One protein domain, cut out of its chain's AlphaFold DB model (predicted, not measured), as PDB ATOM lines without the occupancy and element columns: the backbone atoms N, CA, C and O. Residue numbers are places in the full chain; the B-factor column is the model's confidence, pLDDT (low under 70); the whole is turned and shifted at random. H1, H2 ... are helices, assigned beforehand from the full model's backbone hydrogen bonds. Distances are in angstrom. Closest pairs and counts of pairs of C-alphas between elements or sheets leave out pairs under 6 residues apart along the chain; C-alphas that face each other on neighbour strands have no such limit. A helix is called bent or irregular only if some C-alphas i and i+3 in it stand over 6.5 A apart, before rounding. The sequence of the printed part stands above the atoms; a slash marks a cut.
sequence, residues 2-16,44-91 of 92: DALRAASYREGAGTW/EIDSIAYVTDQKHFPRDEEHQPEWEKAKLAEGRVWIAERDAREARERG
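What this domain is: This is residues 2 to 16 and 44 to 91 of the 92 residues of an uncharacterized protein of Pseudoclavibacter sp. RFBG4 (UniProt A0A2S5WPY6). One long helix, H3, makes the longest axis, and its last part, residues 80 to 90, sticks out with Gly 91 as a free arm from a small body. In that body the shorter helix H2 packs about at right angles on the earlier part of H3, residues 68 to 79, while the small helix H1 lies toward the opposite end from the arm, apart from both. The printed part has 63 residues with three named helices, H1, H2 and H3 in that order along the chain, and no named strand; its class is all helix. The whole is loose, with a radius of gyration of the C-alphas of 14.1 A, and elongated, spanning 45 by 25 by 23 A.

How they stand to each other: Near the beginning of the printed part, H1, residues 2 to 8, touches no helix. It is apart from H2, residues 47 to 56, and also from H3, residues 66 to 90. H2 and H3 touch, with 20 pairs of C-alphas within 8 A. Their closest C-alphas are those of Ser 47 and Gly 75, 4.3 A apart. H3 touches H2 with residues 68 to 79 alone. The lines of H2 and H3 stand at 78 degrees, about perpendicular, and their centres are 11.6 A apart. In H1, H2 and H3, every O i to N i+4 pair is within hydrogen-bond range.

Where its parts are: H1 begins at Asp 2, with its C-alpha at (91.608, -25.417, 1.884), and ends at Ser 8. H2 has 10 residues, from C-alpha 47 at (81.638, -31.402, 17.087) to His 56, and measures 14.7 A from first to last C-alpha. H3 is the longest helix, with 25 residues from Glu 66 to Arg 90; it measures 36.5 A and ends with C-alpha 90 at (62.879, -45.795, 8.292). H1, H2 and H3 are not bent.

The domain as a whole: The two C-alphas farthest apart are those of Ser 8 and Gly 91, 45.0 A. Residues 80 to 91, of which 80 to 90 belong to H3, stand free. The body without them has 51 residues, spans 30 by 22 by 17 A and has a radius of gyration of 10.9 A. Residues 17 to 43 are cut out and not printed, and C-alphas 16 and 44 are 19.1 A apart across the cut. The link from H1 to H2 runs across this cut; the link from H2 to H3, nine residues, is short. The mean pLDDT of the printed part is 95.6, and no printed residue is under 70.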
ATOM      1  N   ASP A   2      91.318 -23.983   1.977       91.31
ATOM      2  CA  ASP A   2      91.608 -25.417   1.884       91.31
ATOM      3  C   ASP A   2      92.818 -25.722   1.012       91.31
ATOM      4  O   ASP A   2      93.601 -26.593   1.358       91.31
ATOM      5  N   ALA A   3      93.049 -24.942  -0.048       95.50
ATOM      6  CA  ALA A   3      94.250 -25.080  -0.868       95.50
ATOM      7  C   ALA A   3      95.542 -24.872  -0.054       95.50
ATOM      8  O   ALA A   3      96.504 -25.615  -0.230       95.50
ATOM      9  N   LEU A   4      95.558 -23.904   0.873       95.38
ATOM     10  CA  LEU A   4      96.710 -23.675   1.748       95.38
ATOM     11  C   LEU A   4      96.822 -24.768   2.816       95.38
ATOM     12  O   LEU A   4      97.915 -25.268   3.057       95.38
ATOM     13  N   ARG A   5      95.698 -25.181   3.415       96.75
ATOM     14  CA  ARG A   5      95.667 -26.303   4.369       96.75
ATOM     15  C   ARG A   5      96.188 -27.594   3.741       96.75
ATOM     16  O   ARG A   5      97.000 -28.270   4.362       96.75
ATOM     17  N   ALA A   6      95.777 -27.890   2.509       96.75
ATOM     18  CA  ALA A   6      96.221 -29.047   1.742       96.75
ATOM     19  C   ALA A   6      97.707 -28.958   1.377       96.75
ATOM     20  O   ALA A   6      98.420 -29.946   1.498       96.75
ATOM     21  N   ALA A   7      98.204 -27.775   1.003       96.50
ATOM     22  CA  ALA A   7      99.635 -27.571   0.770       96.50
ATOM     23  C   ALA A   7     100.482 -27.725   2.051       96.50
ATOM     24  O   ALA A   7     101.659 -28.065   1.972       96.50
ATOM     25  N   SER A   8      99.896 -27.471   3.226       95.69
ATOM     26  CA  SER A   8     100.528 -27.663   4.539       95.69
ATOM     27  C   SER A   8     100.321 -29.058   5.140       95.69
ATOM     28  O   SER A   8     100.939 -29.351   6.163       95.69
ATOM     29  N   TYR A   9      99.468 -29.897   4.546       97.50
ATOM     30  CA  TYR A   9      99.137 -31.217   5.077       97.50
ATOM     31  C   TYR A   9     100.349 -32.148   5.068       97.50
ATOM     32  O   TYR A   9     101.122 -32.194   4.107       97.50
ATOM     33  N   ARG A  10     100.484 -32.923   6.141       96.19
ATOM     34  CA  ARG A  10     101.464 -33.995   6.278       96.19
ATOM     35  C   ARG A  10     100.741 -35.262   6.705       96.19
ATOM     36  O   ARG A  10      99.922 -35.228   7.622       96.19
ATOM     37  N   GLU A  11     101.053 -36.368   6.045       96.06
ATOM     38  CA  GLU A  11     100.489 -37.674   6.390       96.06
ATOM     39  C   GLU A  11     100.770 -38.011   7.863       96.06
ATOM     40  O   GLU A  11     101.866 -37.747   8.358       96.06
ATOM     41  N   GLY A  12      99.754 -38.502   8.579       94.38
ATOM     42  CA  GLY A  12      99.815 -38.819  10.014       94.38
ATOM     43  C   GLY A  12      99.846 -37.610  10.962       94.38
ATOM     44  O   GLY A  12      99.356 -37.699  12.081       94.38
ATOM     45  N   ALA A  13     100.340 -36.446  10.535       95.12
ATOM     46  CA  ALA A  13     100.404 -35.240  11.376       95.12
ATOM     47  C   ALA A  13      99.283 -34.221  11.101       95.12
ATOM     48  O   ALA A  13      99.085 -33.285  11.875       95.12
ATOM     49  N   GLY A  14      98.538 -34.377  10.007       96.81
ATOM     50  CA  GLY A  14      97.467 -33.461   9.631       96.81
ATOM     51  C   GLY A  14      97.967 -32.119   9.101       96.81
ATOM     52  O   GLY A  14      99.044 -31.994   8.514       96.81
ATOM     53  N   THR A  15      97.128 -31.100   9.267       97.19
ATOM     54  CA  THR A  15      97.430 -29.694   8.955       97.19
ATOM     55  C   THR A  15      97.161 -28.822  10.188       97.19
ATOM     56  O   THR A  15      96.695 -29.322  11.212       97.19
ATOM     57  N   TRP A  16      97.440 -27.525  10.113       97.12
ATOM     58  CA  TRP A  16      97.219 -26.583  11.222       97.12
ATOM     59  C   TRP A  16      95.731 -26.451  11.597       97.12
ATOM     60  O   TRP A  16      94.860 -26.711  10.776       97.12
ATOM     61  N   GLU A  44      80.131 -21.272  19.058       89.62
ATOM     62  CA  GLU A  44      80.352 -22.699  19.261       89.62
ATOM     63  C   GLU A  44      80.295 -23.456  17.927       89.62
ATOM     64  O   GLU A  44      79.373 -23.277  17.127       89.62
ATOM     65  N   ILE A  45      81.310 -24.283  17.686       93.75
ATOM     66  CA  ILE A  45      81.401 -25.131  16.501       93.75
ATOM     67  C   ILE A  45      80.898 -26.523  16.851       93.75
ATOM     68  O   ILE A  45      81.359 -27.132  17.816       93.75
ATOM     69  N   ASP A  46      79.990 -27.027  16.018       95.12
ATOM     70  CA  ASP A  46      79.467 -28.386  16.109       95.12
ATOM     71  C   ASP A  46      80.611 -29.413  16.051       95.12
ATOM     72  O   ASP A  46      81.486 -29.356  15.178       95.12
ATOM     73  N   SER A  47      80.603 -30.375  16.973       96.44
ATOM     74  CA  SER A  47      81.638 -31.402  17.087       96.44
ATOM     75  C   SER A  47      81.773 -32.282  15.825       96.44
ATOM     76  O   SER A  47      82.859 -32.788  15.527       96.44
ATOM     77  N   ILE A  48      80.729 -32.381  14.993       97.50
ATOM     78  CA  ILE A  48      80.758 -33.036  13.672       97.50
ATOM     79  C   ILE A  48      81.735 -32.344  12.709       97.50
ATOM     80  O   ILE A  48      82.335 -33.010  11.854       97.50
ATOM     81  N   ALA A  49      81.940 -31.030  12.836       96.44
ATOM     82  CA  ALA A  49      82.882 -30.297  11.994       96.44
ATOM     83  C   ALA A  49      84.324 -30.782  12.213       96.44
ATOM     84  O   ALA A  49      85.047 -30.989  11.241       96.44
ATOM     85  N   TYR A  50      84.712 -31.070  13.459       96.88
ATOM     86  CA  TYR A  50      86.029 -31.632  13.784       96.88
ATOM     87  C   TYR A  50      86.190 -33.054  13.242       96.88
ATOM     88  O   TYR A  50      87.227 -33.387  12.676       96.88
ATOM     89  N   VAL A  51      85.143 -33.886  13.319       98.19
ATOM     90  CA  VAL A  51      85.153 -35.223  12.693       98.19
ATOM     91  C   VAL A  51      85.328 -35.118  11.177       98.19
ATOM     92  O   VAL A  51      85.985 -35.959  10.561       98.19
ATOM     93  N   THR A  52      84.744 -34.091  10.565       97.31
ATOM     94  CA  THR A  52      84.873 -33.836   9.129       97.31
ATOM     95  C   THR A  52      86.277 -33.344   8.770       97.31
ATOM     96  O   THR A  52      86.856 -33.866   7.817       97.31
ATOM     97  N   ASP A  53      86.862 -32.428   9.551       96.56
ATOM     98  CA  ASP A  53      88.255 -31.985   9.371       96.56
ATOM     99  C   ASP A  53      89.232 -33.158   9.517       96.56
ATOM    100  O   ASP A  53      90.048 -33.371   8.628       96.56
ATOM    101  N   GLN A  54      89.074 -33.998  10.545       97.50
ATOM    102  CA  GLN A  54      89.898 -35.194  10.765       97.50
ATOM    103  C   GLN A  54      89.803 -36.208   9.613       97.50
ATOM    104  O   GLN A  54      90.771 -36.904   9.317       97.50
ATOM    105  N   LYS A  55      88.651 -36.319   8.940       97.00
ATOM    106  CA  LYS A  55      88.523 -37.159   7.734       97.00
ATOM    107  C   LYS A  55      89.256 -36.559   6.536       97.00
ATOM    108  O   LYS A  55      89.727 -37.306   5.685       97.00
ATOM    109  N   HIS A  56      89.307 -35.233   6.445       96.31
ATOM    110  CA  HIS A  56      89.913 -34.535   5.317       96.31
ATOM    111  C   HIS A  56      91.432 -34.374   5.469       96.31
ATOM    112  O   HIS A  56      92.164 -34.529   4.495       96.31
ATOM    113  N   PHE A  57      91.903 -34.141   6.695       97.19
ATOM    114  CA  PHE A  57      93.310 -34.017   7.065       97.19
ATOM    115  C   PHE A  57      93.642 -34.962   8.232       97.19
ATOM    116  O   PHE A  57      93.776 -34.504   9.366       97.19
ATOM    117  N   PRO A  58      93.781 -36.277   7.976       97.56
ATOM    118  CA  PRO A  58      94.006 -37.258   9.031       97.56
ATOM    119  C   PRO A  58      95.242 -36.976   9.888       97.56
ATOM    120  O   PRO A  58      96.337 -36.771   9.356       97.56
ATOM    121  N   ARG A  59      95.032 -37.030  11.206       97.81
ATOM    122  CA  ARG A  59      96.040 -37.043  12.275       97.81
ATOM    123  C   ARG A  59      96.041 -38.388  12.990       97.81
ATOM    124  O   ARG A  59      94.970 -38.887  13.344       97.81
ATOM    125  N   ASP A  60      97.216 -38.932  13.257       97.69
ATOM    126  CA  ASP A  60      97.426 -40.041  14.180       97.69
ATOM    127  C   ASP A  60      97.139 -39.579  15.612       97.69
ATOM    128  O   ASP A  60      97.246 -38.396  15.928       97.69
ATOM    129  N   GLU A  61      96.780 -40.502  16.506       96.00
ATOM    130  CA  GLU A  61      96.388 -40.153  17.881       96.00
ATOM    131  C   GLU A  61      97.486 -39.427  18.680       96.00
ATOM    132  O   GLU A  61      97.173 -38.715  19.635       96.00
ATOM    133  N   GLU A  62      98.760 -39.594  18.308       96.25
ATOM    134  CA  GLU A  62      99.891 -38.878  18.913       96.25
ATOM    135  C   GLU A  62      99.954 -37.395  18.511       96.25
ATOM    136  O   GLU A  62     100.477 -36.581  19.268       96.25
ATOM    137  N   HIS A  63      99.369 -37.039  17.363       96.81
ATOM    138  CA  HIS A  63      99.283 -35.673  16.834       96.81
ATOM    139  C   HIS A  63      97.925 -35.014  17.111       96.81
ATOM    140  O   HIS A  63      97.659 -33.928  16.602       96.81
ATOM    141  N   GLN A  64      97.063 -35.669  17.890       97.31
ATOM    142  CA  GLN A  64      95.774 -35.128  18.307       97.31
ATOM    143  C   GLN A  64      95.886 -34.589  19.739       97.31
ATOM    144  O   GLN A  64      96.029 -35.387  20.679       97.31
ATOM    145  N   PRO A  65      95.801 -33.264  19.945       97.50
ATOM    146  CA  PRO A  65      95.676 -32.693  21.278       97.50
ATOM    147  C   PRO A  65      94.449 -33.237  22.022       97.50
ATOM    148  O   PRO A  65      93.465 -33.667  21.419       97.50
ATOM    149  N   GLU A  66      94.469 -33.172  23.355       97.75
ATOM    150  CA  GLU A  66      93.398 -33.750  24.183       97.75
ATOM    151  C   GLU A  66      92.019 -33.130  23.900       97.75
ATOM    152  O   GLU A  66      91.004 -33.826  23.877       97.75
ATOM    153  N   TRP A  67      91.979 -31.827  23.611       96.56
ATOM    154  CA  TRP A  67      90.741 -31.142  23.239       96.56
ATOM    155  C   TRP A  67      90.173 -31.671  21.912       96.56
ATOM    156  O   TRP A  67      88.961 -31.855  21.794       96.56
ATOM    157  N   GLU A  68      91.029 -31.983  20.930       97.56
ATOM    158  CA  GLU A  68      90.595 -32.515  19.634       97.56
ATOM    159  C   GLU A  68      90.011 -33.913  19.830       97.56
ATOM    160  O   GLU A  68      88.920 -34.199  19.337       97.56
ATOM    161  N   LYS A  69      90.664 -34.761  20.637       98.00
ATOM    162  CA  LYS A  69      90.149 -36.093  20.995       98.00
ATOM    163  C   LYS A  69      88.759 -36.016  21.619       98.00
ATOM    164  O   LYS A  69      87.870 -36.774  21.220       98.00
ATOM    165  N   ALA A  70      88.550 -35.082  22.547       97.50
ATOM    166  CA  ALA A  70      87.248 -34.858  23.168       97.50
ATOM    167  C   ALA A  70      86.184 -34.457  22.129       97.50
ATOM    168  O   ALA A  70      85.114 -35.069  22.084       97.50
ATOM    169  N   LYS A  71      86.493 -33.505  21.236       97.56
ATOM    170  CA  LYS A  71      85.581 -33.079  20.157       97.56
ATOM    171  C   LYS A  71      85.292 -34.192  19.152       97.56
ATOM    172  O   LYS A  71      84.152 -34.344  18.717       97.56
ATOM    173  N   LEU A  72      86.281 -35.017  18.810       98.25
ATOM    174  CA  LEU A  72      86.091 -36.170  17.929       98.25
ATOM    175  C   LEU A  72      85.189 -37.230  18.560       98.25
ATOM    176  O   LEU A  72      84.338 -37.790  17.868       98.25
ATOM    177  N   ALA A  73      85.360 -37.517  19.852       98.25
ATOM    178  CA  ALA A  73      84.493 -38.442  20.572       98.25
ATOM    179  C   ALA A  73      83.048 -37.926  20.609       98.25
ATOM    180  O   ALA A  73      82.129 -38.658  20.241       98.25
ATOM    181  N   GLU A  74      82.864 -36.654  20.967       97.94
ATOM    182  CA  GLU A  74      81.562 -35.986  20.993       97.94
ATOM    183  C   GLU A  74      80.870 -36.046  19.620       97.94
ATOM    184  O   GLU A  74      79.752 -36.547  19.499       97.94
ATOM    185  N   GLY A  75      81.568 -35.642  18.554       98.00
ATOM    186  CA  GLY A  75      81.008 -35.612  17.203       98.00
ATOM    187  C   GLY A  75      80.643 -37.001  16.675       98.00
ATOM    188  O   GLY A  75      79.649 -37.162  15.968       98.00
ATOM    189  N   ARG A  76      81.408 -38.042  17.039       97.94
ATOM    190  CA  ARG A  76      81.079 -39.434  16.686       97.94
ATOM    191  C   ARG A  76      79.799 -39.911  17.373       97.94
ATOM    192  O   ARG A  76      79.028 -40.624  16.733       97.94
ATOM    193  N   VAL A  77      79.557 -39.514  18.626       97.88
ATOM    194  CA  VAL A  77      78.303 -39.818  19.336       97.88
ATOM    195  C   VAL A  77      77.125 -39.147  18.634       97.88
ATOM    196  O   VAL A  77      76.173 -39.837  18.281       97.88
ATOM    197  N   TRP A  78      77.225 -37.850  18.327       95.62
ATOM    198  CA  TRP A  78      76.179 -37.120  17.600       95.62
ATOM    199  C   TRP A  78      75.828 -37.757  16.254       95.62
ATOM    200  O   TRP A  78      74.649 -37.913  15.923       95.62
ATOM    201  N   ILE A  79      76.843 -38.159  15.482       97.06
ATOM    202  CA  ILE A  79      76.646 -38.865  14.209       97.06
ATOM    203  C   ILE A  79      75.906 -40.186  14.446       97.06
ATOM    204  O   ILE A  79      74.901 -40.439  13.789       97.06
ATOM    205  N   ALA A  80      76.353 -40.999  15.405       96.50
ATOM    206  CA  ALA A  80      75.730 -42.287  15.696       96.50
ATOM    207  C   ALA A  80      74.268 -42.145  16.157       96.50
ATOM    208  O   ALA A  80      73.403 -42.902  15.716       96.50
ATOM    209  N   GLU A  81      73.969 -41.166  17.011       95.44
ATOM    210  CA  GLU A  81      72.607 -40.887  17.477       95.44
ATOM    211  C   GLU A  81      71.691 -40.423  16.346       95.44
ATOM    212  O   GLU A  81      70.538 -40.861  16.262       95.44
ATOM    213  N   ARG A  82      72.193 -39.549  15.465       94.12
ATOM    214  CA  ARG A  82      71.461 -39.118  14.272       94.12
ATOM    215  C   ARG A  82      71.152 -40.313  13.379       94.12
ATOM    216  O   ARG A  82      69.990 -40.524  13.048       94.12
ATOM    217  N   ASP A  83      72.162 -41.104  13.043       95.25
ATOM    218  CA  ASP A  83      72.019 -42.234  12.129       95.25
ATOM    219  C   ASP A  83      71.060 -43.299  12.713       95.25
ATOM    220  O   ASP A  83      70.220 -43.848  11.998       95.25
ATOM    221  N   ALA A  84      71.102 -43.533  14.032       94.62
ATOM    222  CA  ALA A  84      70.178 -44.428  14.730       94.62
ATOM    223  C   ALA A  84      68.735 -43.901  14.765       94.62
ATOM    224  O   ALA A  84      67.792 -44.685  14.640       94.62
ATOM    225  N   ARG A  85      68.539 -42.587  14.946       92.81
ATOM    226  CA  ARG A  85      67.211 -41.960  14.869       92.81
ATOM    227  C   ARG A  85      66.615 -42.146  13.479       92.81
ATOM    228  O   ARG A  85      65.484 -42.606  13.366       92.81
ATOM    229  N   GLU A  86      67.398 -41.873  12.444       93.50
ATOM    230  CA  GLU A  86      66.953 -42.043  11.064       93.50
ATOM    231  C   GLU A  86      66.625 -43.508  10.730       93.50
ATOM    232  O   GLU A  86      65.649 -43.768  10.035       93.50
ATOM    233  N   ALA A  87      67.395 -44.480  11.232       91.50
ATOM    234  CA  ALA A  87      67.098 -45.902  11.029       91.50
ATOM    235  C   ALA A  87      65.747 -46.310  11.646       91.50
ATOM    236  O   ALA A  87      64.939 -46.966  10.990       91.50
ATOM    237  N   ARG A  88      65.451 -45.839  12.867       90.75
ATOM    238  CA  ARG A  88      64.155 -46.082  13.531       90.75
ATOM    239  C   ARG A  88      62.988 -45.457  12.770       90.75
ATOM    240  O   ARG A  88      61.921 -46.055  12.691       90.75
ATOM    241  N   GLU A  89      63.184 -44.267  12.210       90.25
ATOM    242  CA  GLU A  89      62.175 -43.587  11.385       90.25
ATOM    243  C   GLU A  89      61.947 -44.297  10.043       90.25
ATOM    244  O   GLU A  89      60.833 -44.278   9.519       90.25
ATOM    245  N   ARG A  90      62.975 -44.970   9.506       87.06
ATOM    246  CA  ARG A  90      62.879 -45.795   8.292       87.06
ATOM    247  C   ARG A  90      62.209 -47.159   8.510       87.06
ATOM    248  O   ARG A  90      61.885 -47.811   7.521       87.06
ATOM    249  N   GLY A  91      61.931 -47.556   9.755       72.94
ATOM    250  CA  GLY A  91      61.193 -48.785  10.070       72.94
ATOM    251  C   GLY A  91      61.997 -50.078   9.892       72.94
ATOM    252  O   GLY A  91      61.419 -51.083   9.479       72.94
TER     253      GLY A  91